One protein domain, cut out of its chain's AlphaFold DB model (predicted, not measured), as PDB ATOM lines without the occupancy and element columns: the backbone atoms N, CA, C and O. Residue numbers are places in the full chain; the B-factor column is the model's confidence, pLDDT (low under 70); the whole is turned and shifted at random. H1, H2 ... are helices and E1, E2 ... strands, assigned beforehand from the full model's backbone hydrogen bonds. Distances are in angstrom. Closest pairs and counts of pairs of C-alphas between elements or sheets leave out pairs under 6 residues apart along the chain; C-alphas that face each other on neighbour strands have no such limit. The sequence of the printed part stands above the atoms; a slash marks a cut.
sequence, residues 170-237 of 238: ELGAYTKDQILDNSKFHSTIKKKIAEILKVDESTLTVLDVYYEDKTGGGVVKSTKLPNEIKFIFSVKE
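AT A GLANCE: This is residues 170 to 237 of the 238 residues of the protein "Putative variable prolipoprotein" of Mycoplasma mycoides subsp. mycoides SC (strain PG1) (UniProt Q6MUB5). A strongly twisted sheet of four strands, curled like part of a barrel, wraps round one long helix, H2. The short helix H1 makes the corner between the first strand, E1, and H2 near one end of the domain, and the loop of residues 223 to 228 lies at the other end. The printed part has 68 residues, with two named helices and four named strands that follow along the chain as E1, H1, H2, E2, E3, E4. The sheet runs E1, E4, E3, E2 and is mixed, E1 and E4 being parallel and the other neighbours antiparallel; the class is mixed, helices and strands. The whole is compact, with a radius of gyration of the C-alphas of 11.4 A, yet elongated, with spans of 35 by 19 by 18 A.

HOW THE PARTS SIT: The sheet has E1, residues 170 to 175, and E2, residues 204 to 211, as its edge strands, and E4, residues 229 to 236, and E3, residues 215 to 222, as its inner strands. From edge to edge the strands' lines turn by 58 degrees and the way across the sheet turns by 91 degrees. E3 and E4 are antiparallel at 151 degrees and form a hairpin; N 220 and O 229 are 2.8 A apart, within hydrogen-bond range. E2 and E3 form another hairpin, antiparallel at 163 degrees, with N 205 and O 221 within hydrogen-bond range at 2.8 A. E2, E3 and E4 make a meander, each strand the antiparallel neighbour of the one before. E2 bends by 58 degrees at residue 207. E1 and E4 are parallel at 36 degrees; N 171 and O 232 are within hydrogen-bond range at 2.9 A, as are N 234 and O 172 at 2.9 A. E1 and E2 are apart. H2, residues 182 to 197, is on the sheet with 44 pairs of C-alphas within 10 A, and the sheet curls round it; H2 and the sheet E1, E4, E3, E2 are two layers, a helix on one face of a sheet. Its closest C-alphas to E2 are those of Lys 190 and Leu 204, 6.2 A apart, and to E1 those of Leu 171 and Lys 192, 7.0 A apart. H2 and E4 are near each other, with 5 pairs of C-alphas within 10 A. H1, residues 176 to 180, and H2 only just touch, with 3 pairs of C-alphas within 8 A, and only at the corner by their link; the closest are those of Ile 179 and Phe 185, 5.5 A apart, and H2 touches H1 with residues 184 to 185 alone. E1, H1, H2 and E2 form a split strand-helix-strand unit, two strands running the same way with E4 and E3 between them in the sheet, and its crossover is right-handed. In H1 and H2 every O i to N i+4 pair is within hydrogen-bond range.

IN THESE COORDINATES: E3 measures 23.3 A from first to last C-alpha, E4 22.9 A, E2 20.1 A and E1 15.3 A. H2 measures 21.8 A and H1 6.2 A. E1 begins at C-alpha 170, at (-24.366, -34.882, 51.369). H2 begins at C-alpha 182, at (-34.528, -20.962, 44.587), and E4 ends at C-alpha 236, at (-22.534, -21.049, 55.969).

THE WHOLE: The C-alphas of Pro 226 and Glu 237, the two farthest apart, are 35.7 A from each other. The printed part has no cut. The links E1 to H1, H1 to H2 and E2 to E3 are tight, those from H2 to E2 and E3 to E4 are short, and no link is long. The mean pLDDT of the printed part is 90.0, and one printed residue, Pro 226, is under 70.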
ATOM      1  N   GLU A 170     -25.042 -36.104  50.924       88.00
ATOM      2  CA  GLU A 170     -24.366 -34.882  51.369       88.00
ATOM      3  C   GLU A 170     -23.953 -34.030  50.161       88.00
ATOM      4  O   GLU A 170     -23.120 -34.439  49.348       88.00
ATOM      5  N   LEU A 171     -24.531 -32.830  50.035       90.31
ATOM      6  CA  LEU A 171     -24.311 -31.932  48.891       90.31
ATOM      7  C   LEU A 171     -23.311 -30.803  49.171       90.31
ATOM      8  O   LEU A 171     -23.067 -29.955  48.309       90.31
ATOM      9  N   GLY A 172     -22.675 -30.813  50.340       91.06
ATOM     10  CA  GLY A 172     -21.676 -29.826  50.742       91.06
ATOM     11  C   GLY A 172     -22.294 -28.620  51.445       91.06
ATOM     12  O   GLY A 172     -23.253 -28.770  52.194       91.06
ATOM     13  N   ALA A 173     -21.718 -27.433  51.243       94.38
ATOM     14  CA  ALA A 173     -22.106 -26.225  51.963       94.38
ATOM     15  C   ALA A 173     -22.519 -25.083  51.030       94.38
ATOM     16  O   ALA A 173     -21.915 -24.913  49.968       94.38
ATOM     17  N   TYR A 174     -23.496 -24.292  51.471       94.56
ATOM     18  CA  TYR A 174     -24.094 -23.184  50.726       94.56
ATOM     19  C   TYR A 174     -24.311 -21.970  51.629       94.56
ATOM     20  O   TYR A 174     -24.521 -22.119  52.832       94.56
ATOM     21  N   THR A 175     -24.271 -20.768  51.059       93.94
ATOM     22  CA  THR A 175     -24.646 -19.542  51.778       93.94
ATOM     23  C   THR A 175     -26.157 -19.316  51.731       93.94
ATOM     24  O   THR A 175     -26.834 -19.807  50.827       93.94
ATOM     25  N   LYS A 176     -26.698 -18.528  52.672       90.94
ATOM     26  CA  LYS A 176     -28.131 -18.166  52.686       90.94
ATOM     27  C   LYS A 176     -28.581 -17.546  51.354       90.94
ATOM     28  O   LYS A 176     -29.619 -17.927  50.831       90.94
ATOM     29  N   ASP A 177     -27.758 -16.691  50.749       91.50
ATOM     30  CA  ASP A 177     -28.069 -16.063  49.456       91.50
ATOM     31  C   ASP A 177     -28.138 -17.065  48.298       91.50
ATOM     32  O   ASP A 177     -28.958 -16.909  47.397       91.50
ATOM     33  N   GLN A 178     -27.298 -18.107  48.316       93.12
ATOM     34  CA  GLN A 178     -27.362 -19.171  47.314       93.12
ATOM     35  C   GLN A 178     -28.638 -19.996  47.444       93.12
ATOM     36  O   GLN A 178     -29.124 -20.479  46.430       93.12
ATOM     37  N   ILE A 179     -29.146 -20.171  48.667       91.81
ATOM     38  CA  ILE A 179     -30.358 -20.951  48.944       91.81
ATOM     39  C   ILE A 179     -31.609 -20.140  48.579       91.81
ATOM     40  O   ILE A 179     -32.517 -20.683  47.963       91.81
ATOM     41  N   LEU A 180     -31.627 -18.840  48.898       90.38
ATOM     42  CA  LEU A 180     -32.751 -17.937  48.614       90.38
ATOM     43  C   LEU A 180     -33.001 -17.721  47.111       90.38
ATOM     44  O   LEU A 180     -34.133 -17.447  46.709       90.38
ATOM     45  N   ASP A 181     -31.979 -17.864  46.261       91.62
ATOM     46  CA  ASP A 181     -32.155 -17.932  44.804       91.62
ATOM     47  C   ASP A 181     -32.656 -19.330  44.397       91.62
ATOM     48  O   ASP A 181     -31.922 -20.132  43.814       91.62
ATOM     49  N   ASN A 182     -33.920 -19.631  44.724       89.19
ATOM     50  CA  ASN A 182     -34.528 -20.962  44.587       89.19
ATOM     51  C   ASN A 182     -34.265 -21.615  43.221       89.19
ATOM     52  O   ASN A 182     -33.930 -22.795  43.146       89.19
ATOM     53  N   SER A 183     -34.380 -20.857  42.125       91.19
ATOM     54  CA  SER A 183     -34.186 -21.395  40.772       91.19
ATOM     55  C   SER A 183     -32.744 -21.862  40.548       91.19
ATOM     56  O   SER A 183     -32.507 -23.013  40.151       91.19
ATOM     57  N   LYS A 184     -31.758 -21.009  40.869       93.50
ATOM     58  CA  LYS A 184     -30.341 -21.381  40.744       93.50
ATOM     59  C   LYS A 184     -29.940 -22.451  41.749       93.50
ATOM     60  O   LYS A 184     -29.150 -23.337  41.406       93.50
ATOM     61  N   PHE A 185     -30.489 -22.397  42.962       94.88
ATOM     62  CA  PHE A 185     -30.255 -23.406  43.983       94.88
ATOM     63  C   PHE A 185     -30.720 -24.775  43.493       94.88
ATOM     64  O   PHE A 185     -29.928 -25.714  43.451       94.88
ATOM     65  N   HIS A 186     -31.961 -24.875  43.013       95.12
ATOM     66  CA  HIS A 186     -32.530 -26.128  42.524       95.12
ATOM     67  C   HIS A 186     -31.728 -26.690  41.350       95.12
ATOM     68  O   HIS A 186     -31.423 -27.881  41.349       95.12
ATOM     69  N   SER A 187     -31.322 -25.854  40.388       95.62
ATOM     70  CA  SER A 187     -30.444 -26.295  39.293       95.62
ATOM     71  C   SER A 187     -29.102 -26.822  39.816       95.62
ATOM     72  O   SER A 187     -28.660 -27.902  39.428       95.62
ATOM     73  N   THR A 188     -28.485 -26.132  40.779       96.00
ATOM     74  CA  THR A 188     -27.223 -26.576  41.396       96.00
ATOM     75  C   THR A 188     -27.374 -27.917  42.118       96.00
ATOM     76  O   THR A 188     -26.507 -28.788  42.001       96.00
ATOM     77  N   ILE A 189     -28.472 -28.099  42.855       95.56
ATOM     78  CA  ILE A 189     -28.800 -29.341  43.562       95.56
ATOM     79  C   ILE A 189     -29.000 -30.484  42.566       95.56
ATOM     80  O   ILE A 189     -28.350 -31.522  42.706       95.56
ATOM     81  N   LYS A 190     -29.818 -30.282  41.523       95.62
ATOM     82  CA  LYS A 190     -30.029 -31.287  40.471       95.62
ATOM     83  C   LYS A 190     -28.713 -31.687  39.819       95.62
ATOM     84  O   LYS A 190     -28.432 -32.877  39.738       95.62
ATOM     85  N   LYS A 191     -27.875 -30.719  39.439       95.69
ATOM     86  CA  LYS A 191     -26.574 -30.979  38.814       95.69
ATOM     87  C   LYS A 191     -25.659 -31.827  39.701       95.69
ATOM     88  O   LYS A 191     -25.096 -32.814  39.232       95.69
ATOM     89  N   LYS A 192     -25.541 -31.494  40.993       93.62
ATOM     90  CA  LYS A 192     -24.731 -32.292  41.931       93.62
ATOM     91  C   LYS A 192     -25.289 -33.699  42.128       93.62
ATOM     92  O   LYS A 192     -24.526 -34.660  42.126       93.62
ATOM     93  N   ILE A 193     -26.603 -33.833  42.294       89.88
ATOM     94  CA  ILE A 193     -27.245 -35.142  42.464       89.88
ATOM     95  C   ILE A 193     -27.069 -35.990  41.198       89.88
ATOM     96  O   ILE A 193     -26.700 -37.155  41.307       89.88
ATOM     97  N   ALA A 194     -27.258 -35.407  40.013       90.19
ATOM     98  CA  ALA A 194     -27.024 -36.056  38.725       90.19
ATOM     99  C   ALA A 194     -25.583 -36.574  38.606       90.19
ATOM    100  O   ALA A 194     -25.361 -37.734  38.256       90.19
ATOM    101  N   GLU A 195     -24.599 -35.755  38.985       87.81
ATOM    102  CA  GLU A 195     -23.187 -36.137  38.968       87.81
ATOM    103  C   GLU A 195     -22.862 -37.274  39.950       87.81
ATOM    104  O   GLU A 195     -22.089 -38.180  39.609       87.81
ATOM    105  N   ILE A 196     -23.439 -37.231  41.157       81.94
ATOM    106  CA  ILE A 196     -23.218 -38.230  42.211       81.94
ATOM    107  C   ILE A 196     -23.890 -39.557  41.860       81.94
ATOM    108  O   ILE A 196     -23.275 -40.609  42.021       81.94
ATOM    109  N   LEU A 197     -25.135 -39.508  41.384       81.00
ATOM    110  CA  LEU A 197     -25.940 -40.692  41.089       81.00
ATOM    111  C   LEU A 197     -25.749 -41.213  39.659       81.00
ATOM    112  O   LEU A 197     -26.294 -42.261  39.328       81.00
ATOM    113  N   LYS A 198     -24.987 -40.500  38.818       82.38
ATOM    114  CA  LYS A 198     -24.784 -40.814  37.392       82.38
ATOM    115  C   LYS A 198     -26.106 -40.956  36.630       82.38
ATOM    116  O   LYS A 198     -26.269 -41.852  35.806       82.38
ATOM    117  N   VAL A 199     -27.037 -40.045  36.905       83.69
ATOM    118  CA  VAL A 199     -28.330 -39.934  36.215       83.69
ATOM    119  C   VAL A 199     -28.403 -38.626  35.441       83.69
ATOM    120  O   VAL A 199     -27.656 -37.692  35.716       83.69
ATOM    121  N   ASP A 200     -29.312 -38.551  34.475       89.50
ATOM    122  CA  ASP A 200     -29.533 -37.331  33.706       89.50
ATOM    123  C   ASP A 200     -30.256 -36.265  34.555       89.50
ATOM    124  O   ASP A 200     -31.253 -36.566  35.220       89.50
ATOM    125  N   GLU A 201     -29.769 -35.019  34.524       93.69
ATOM    126  CA  GLU A 201     -30.330 -33.893  35.286       93.69
ATOM    127  C   GLU A 201     -31.814 -33.645  34.966       93.69
ATOM    128  O   GLU A 201     -32.598 -33.334  35.865       93.69
ATOM    129  N   SER A 202     -32.226 -33.849  33.709       94.38
ATOM    130  CA  SER A 202     -33.612 -33.665  33.254       94.38
ATOM    131  C   SER A 202     -34.592 -34.638  33.906       94.38
ATOM    132  O   SER A 202     -35.791 -34.371  33.970       94.38
ATOM    133  N   THR A 203     -34.093 -35.755  34.440       93.19
ATOM    134  CA  THR A 203     -34.925 -36.741  35.142       93.19
ATOM    135  C   THR A 203     -35.233 -36.324  36.573       93.19
ATOM    136  O   THR A 203     -36.088 -36.946  37.200       93.19
ATOM    137  N   LEU A 204     -34.552 -35.298  37.096       94.56
ATOM    138  CA  LEU A 204     -34.620 -34.876  38.489       94.56
ATOM    139  C   LEU A 204     -35.570 -33.693  38.682       94.56
ATOM    140  O   LEU A 204     -35.503 -32.676  37.987       94.56
ATOM    141  N   THR A 205     -36.406 -33.785  39.711       95.50
ATOM    142  CA  THR A 205     -37.287 -32.710  40.174       95.50
ATOM    143  C   THR A 205     -37.073 -32.497  41.664       95.50
ATOM    144  O   THR A 205     -37.226 -33.431  42.445       95.50
ATOM    145  N   VAL A 206     -36.699 -31.276  42.055       95.25
ATOM    146  CA  VAL A 206     -36.622 -30.894  43.470       95.25
ATOM    147  C   VAL A 206     -38.051 -30.718  43.964       95.25
ATOM    148  O   VAL A 206     -38.785 -29.912  43.392       95.25
ATOM    149  N   LEU A 207     -38.445 -31.517  44.951       92.69
ATOM    150  CA  LEU A 207     -39.785 -31.486  45.535       92.69
ATOM    151  C   LEU A 207     -39.857 -30.491  46.685       92.69
ATOM    152  O   LEU A 207     -40.800 -29.712  46.757       92.69
ATOM    153  N   ASP A 208     -38.854 -30.525  47.559       91.31
ATOM    154  CA  ASP A 208     -38.821 -29.699  48.757       91.31
ATOM    155  C   ASP A 208     -37.382 -29.359  49.155       91.31
ATOM    156  O   ASP A 208     -36.453 -30.138  48.899       91.31
ATOM    157  N   VAL A 209     -37.222 -28.194  49.775       92.94
ATOM    158  CA  VAL A 209     -35.974 -27.678  50.333       92.94
ATOM    159  C   VAL A 209     -36.296 -26.968  51.639       92.94
ATOM    160  O   VAL A 209     -37.055 -26.002  51.662       92.94
ATOM    161  N   TYR A 210     -35.637 -27.387  52.709       92.25
ATOM    162  CA  TYR A 210     -35.697 -26.729  54.006       92.25
ATOM    163  C   TYR A 210     -34.289 -26.366  54.468       92.25
ATOM    164  O   TYR A 210     -33.308 -27.042  54.147       92.25
ATOM    165  N   TYR A 211     -34.175 -25.292  55.239       91.19
ATOM    166  CA  TYR A 211     -32.930 -24.944  55.902       91.19
ATOM    167  C   TYR A 211     -33.186 -24.179  57.195       91.19
ATOM    168  O   TYR A 211     -34.150 -23.428  57.323       91.19
ATOM    169  N   GLU A 212     -32.278 -24.381  58.137       87.31
ATOM    170  CA  GLU A 212     -32.168 -23.672  59.405       87.31
ATOM    171  C   GLU A 212     -30.815 -22.943  59.453       87.31
ATOM    172  O   GLU A 212     -30.142 -22.763  58.434       87.31
ATOM    173  N   ASP A 213     -30.385 -22.514  60.639       85.56
ATOM    174  CA  ASP A 213     -29.206 -21.661  60.794       85.56
ATOM    175  C   ASP A 213     -27.910 -22.273  60.254       85.56
ATOM    176  O   ASP A 213     -27.102 -21.558  59.661       85.56
ATOM    177  N   LYS A 214     -27.697 -23.582  60.444       91.12
ATOM    178  CA  LYS A 214     -26.423 -24.256  60.109       91.12
ATOM    179  C   LYS A 214     -26.562 -25.430  59.150       91.12
ATOM    180  O   LYS A 214     -25.561 -25.917  58.622       91.12
ATOM    181  N   THR A 215     -27.776 -25.901  58.915       92.25
ATOM    182  CA  THR A 215     -28.042 -27.113  58.139       92.25
ATOM    183  C   THR A 215     -29.296 -26.944  57.317       92.25
ATOM    184  O   THR A 215     -30.211 -26.227  57.705       92.25
ATOM    185  N   GLY A 216     -29.353 -27.644  56.199       92.81
ATOM    186  CA  GLY A 216     -30.567 -27.795  55.429       92.81
ATOM    187  C   GLY A 216     -30.594 -29.133  54.727       92.81
ATOM    188  O   GLY A 216     -29.662 -29.939  54.813       92.81
ATOM    189  N   GLY A 217     -31.687 -29.369  54.034       92.69
ATOM    190  CA  GLY A 217     -31.890 -30.577  53.275       92.69
ATOM    191  C   GLY A 217     -33.059 -30.432  52.335       92.69
ATOM    192  O   GLY A 217     -33.594 -29.346  52.114       92.69
ATOM    193  N   GLY A 218     -33.429 -31.551  51.747       93.19
ATOM    194  CA  GLY A 218     -34.548 -31.579  50.838       93.19
ATOM    195  C   GLY A 218     -34.734 -32.935  50.205       93.19
ATOM    196  O   GLY A 218     -34.050 -33.914  50.529       93.19
ATOM    197  N   VAL A 219     -35.686 -32.962  49.284       91.38
ATOM    198  CA  VAL A 219     -36.105 -34.170  48.591       91.38
ATOM    199  C   VAL A 219     -36.088 -33.921  47.092       91.38
ATOM    200  O   VAL A 219     -36.620 -32.925  46.598       91.38
ATOM    201  N   VAL A 220     -35.472 -34.840  46.355       92.81
ATOM    202  CA  VAL A 220     -35.481 -34.866  44.891       92.81
ATOM    203  C   VAL A 220     -36.115 -36.158  44.411       92.81
ATOM    204  O   VAL A 220     -35.734 -37.245  44.832       92.81
ATOM    205  N   LYS A 221     -37.044 -36.056  43.468       88.56
ATOM    206  CA  LYS A 221     -37.610 -37.208  42.768       88.56
ATOM    207  C   LYS A 221     -36.933 -37.379  41.419       88.56
ATOM    208  O   LYS A 221     -36.759 -36.405  40.690       88.56
ATOM    209  N   SER A 222     -36.573 -38.614  41.079       88.62
ATOM    210  CA  SER A 222     -36.143 -38.970  39.728       88.62
ATOM    211  C   SER A 222     -37.246 -39.744  39.019       88.62
ATOM    212  O   SER A 222     -37.892 -40.588  39.628       88.62
ATOM    213  N   THR A 223     -37.432 -39.522  37.723       84.12
ATOM    214  CA  THR A 223     -38.290 -40.388  36.893       84.12
ATOM    215  C   THR A 223     -37.639 -41.734  36.558       84.12
ATOM    216  O   THR A 223     -38.304 -42.626  36.036       84.12
ATOM    217  N   LYS A 224     -36.336 -41.892  36.830       78.38
ATOM    218  CA  LYS A 224     -35.561 -43.117  36.571       78.38
ATOM    219  C   LYS A 224     -35.297 -43.949  37.820       78.38
ATOM    220  O   LYS A 224     -34.857 -45.087  37.691       78.38
ATOM    221  N   LEU A 225     -35.543 -43.394  39.004       73.50
ATOM    222  CA  LEU A 225     -35.374 -44.095  40.270       73.50
ATOM    223  C   LEU A 225     -36.745 -44.274  40.922       73.50
ATOM    224  O   LEU A 225     -37.552 -43.350  40.886       73.50
ATOM    225  N   PRO A 226     -37.019 -45.449  41.506       62.38
ATOM    226  CA  PRO A 226     -38.327 -45.734  42.088       62.38
ATOM    227  C   PRO A 226     -38.616 -44.874  43.324       62.38
ATOM    228  O   PRO A 226     -39.773 -44.576  43.600       62.38
ATOM    229  N   ASN A 227     -37.564 -44.453  44.033       74.56
ATOM    230  CA  ASN A 227     -37.662 -43.812  45.336       74.56
ATOM    231  C   ASN A 227     -37.139 -42.375  45.309       74.56
ATOM    232  O   ASN A 227     -36.321 -41.985  44.468       74.56
ATOM    233  N   GLU A 228     -37.622 -41.592  46.267       84.75
ATOM    234  CA  GLU A 228     -37.176 -40.225  46.494       84.75
ATOM    235  C   GLU A 228     -35.750 -40.191  47.057       84.75
ATOM    236  O   GLU A 228     -35.316 -41.053  47.820       84.75
ATOM    237  N   ILE A 229     -34.995 -39.178  46.652       85.06
ATOM    238  CA  ILE A 229     -33.618 -38.948  47.066       85.06
ATOM    239  C   ILE A 229     -33.639 -37.853  48.121       85.06
ATOM    240  O   ILE A 229     -33.852 -36.680  47.803       85.06
ATOM    241  N   LYS A 230     -33.370 -38.228  49.367       88.38
ATOM    242  CA  LYS A 230     -33.140 -37.261  50.436       88.38
ATOM    243  C   LYS A 230     -31.712 -36.739  50.358       88.38
ATOM    244  O   LYS A 230     -30.767 -37.486  50.087       88.38
ATOM    245  N   PHE A 231     -31.543 -35.447  50.587       89.38
ATOM    246  CA  PHE A 231     -30.233 -34.817  50.624       89.38
ATOM    247  C   PHE A 231     -30.119 -33.848  51.793       89.38
ATOM    248  O   PHE A 231     -31.115 -33.317  52.278       89.38
ATOM    249  N   ILE A 232     -28.885 -33.617  52.226       92.62
ATOM    250  CA  ILE A 232     -28.525 -32.676  53.283       92.62
ATOM    251  C   ILE A 232     -27.360 -31.795  52.836       92.62
ATOM    252  O   ILE A 232     -26.532 -32.180  52.003       92.62
ATOM    253  N   PHE A 233     -27.286 -30.601  53.407       93.50
ATOM    254  CA  PHE A 233     -26.211 -29.644  53.194       93.50
ATOM    255  C   PHE A 233     -25.986 -28.781  54.439       93.50
ATOM    256  O   PHE A 233     -26.838 -28.685  55.321       93.50
ATOM    257  N   SER A 234     -24.828 -28.132  54.516       94.50
ATOM    258  CA  SER A 234     -24.526 -27.151  55.563       94.50
ATOM    259  C   SER A 234     -24.813 -25.731  55.081       94.50
ATOM    260  O   SER A 234     -24.528 -25.391  53.932       94.50
ATOM    261  N   VAL A 235     -25.321 -24.888  55.975       95.00
ATOM    262  CA  VAL A 235     -25.509 -23.453  55.742       95.00
ATOM    263  C   VAL A 235     -24.321 -22.714  56.345       95.00
ATOM    264  O   VAL A 235     -23.986 -22.913  57.513       95.00
ATOM    265  N   LYS A 236     -23.649 -21.898  55.536       92.69
ATOM    266  CA  LYS A 236     -22.534 -21.049  55.969       92.69
ATOM    267  C   LYS A 236     -22.959 -19.588  55.986       92.69
ATOM    268  O   LYS A 236     -23.711 -19.141  55.116       92.69
ATOM    269  N   GLU A 237     -22.441 -18.856  56.965       81.06
ATOM    270  CA  GLU A 237     -22.452 -17.398  56.914       81.06
ATOM    271  C   GLU A 237     -21.535 -16.921  55.786       81.06
ATOM    272  O   GLU A 237     -20.607 -17.626  55.379       81.06
TER     273      GLU A 237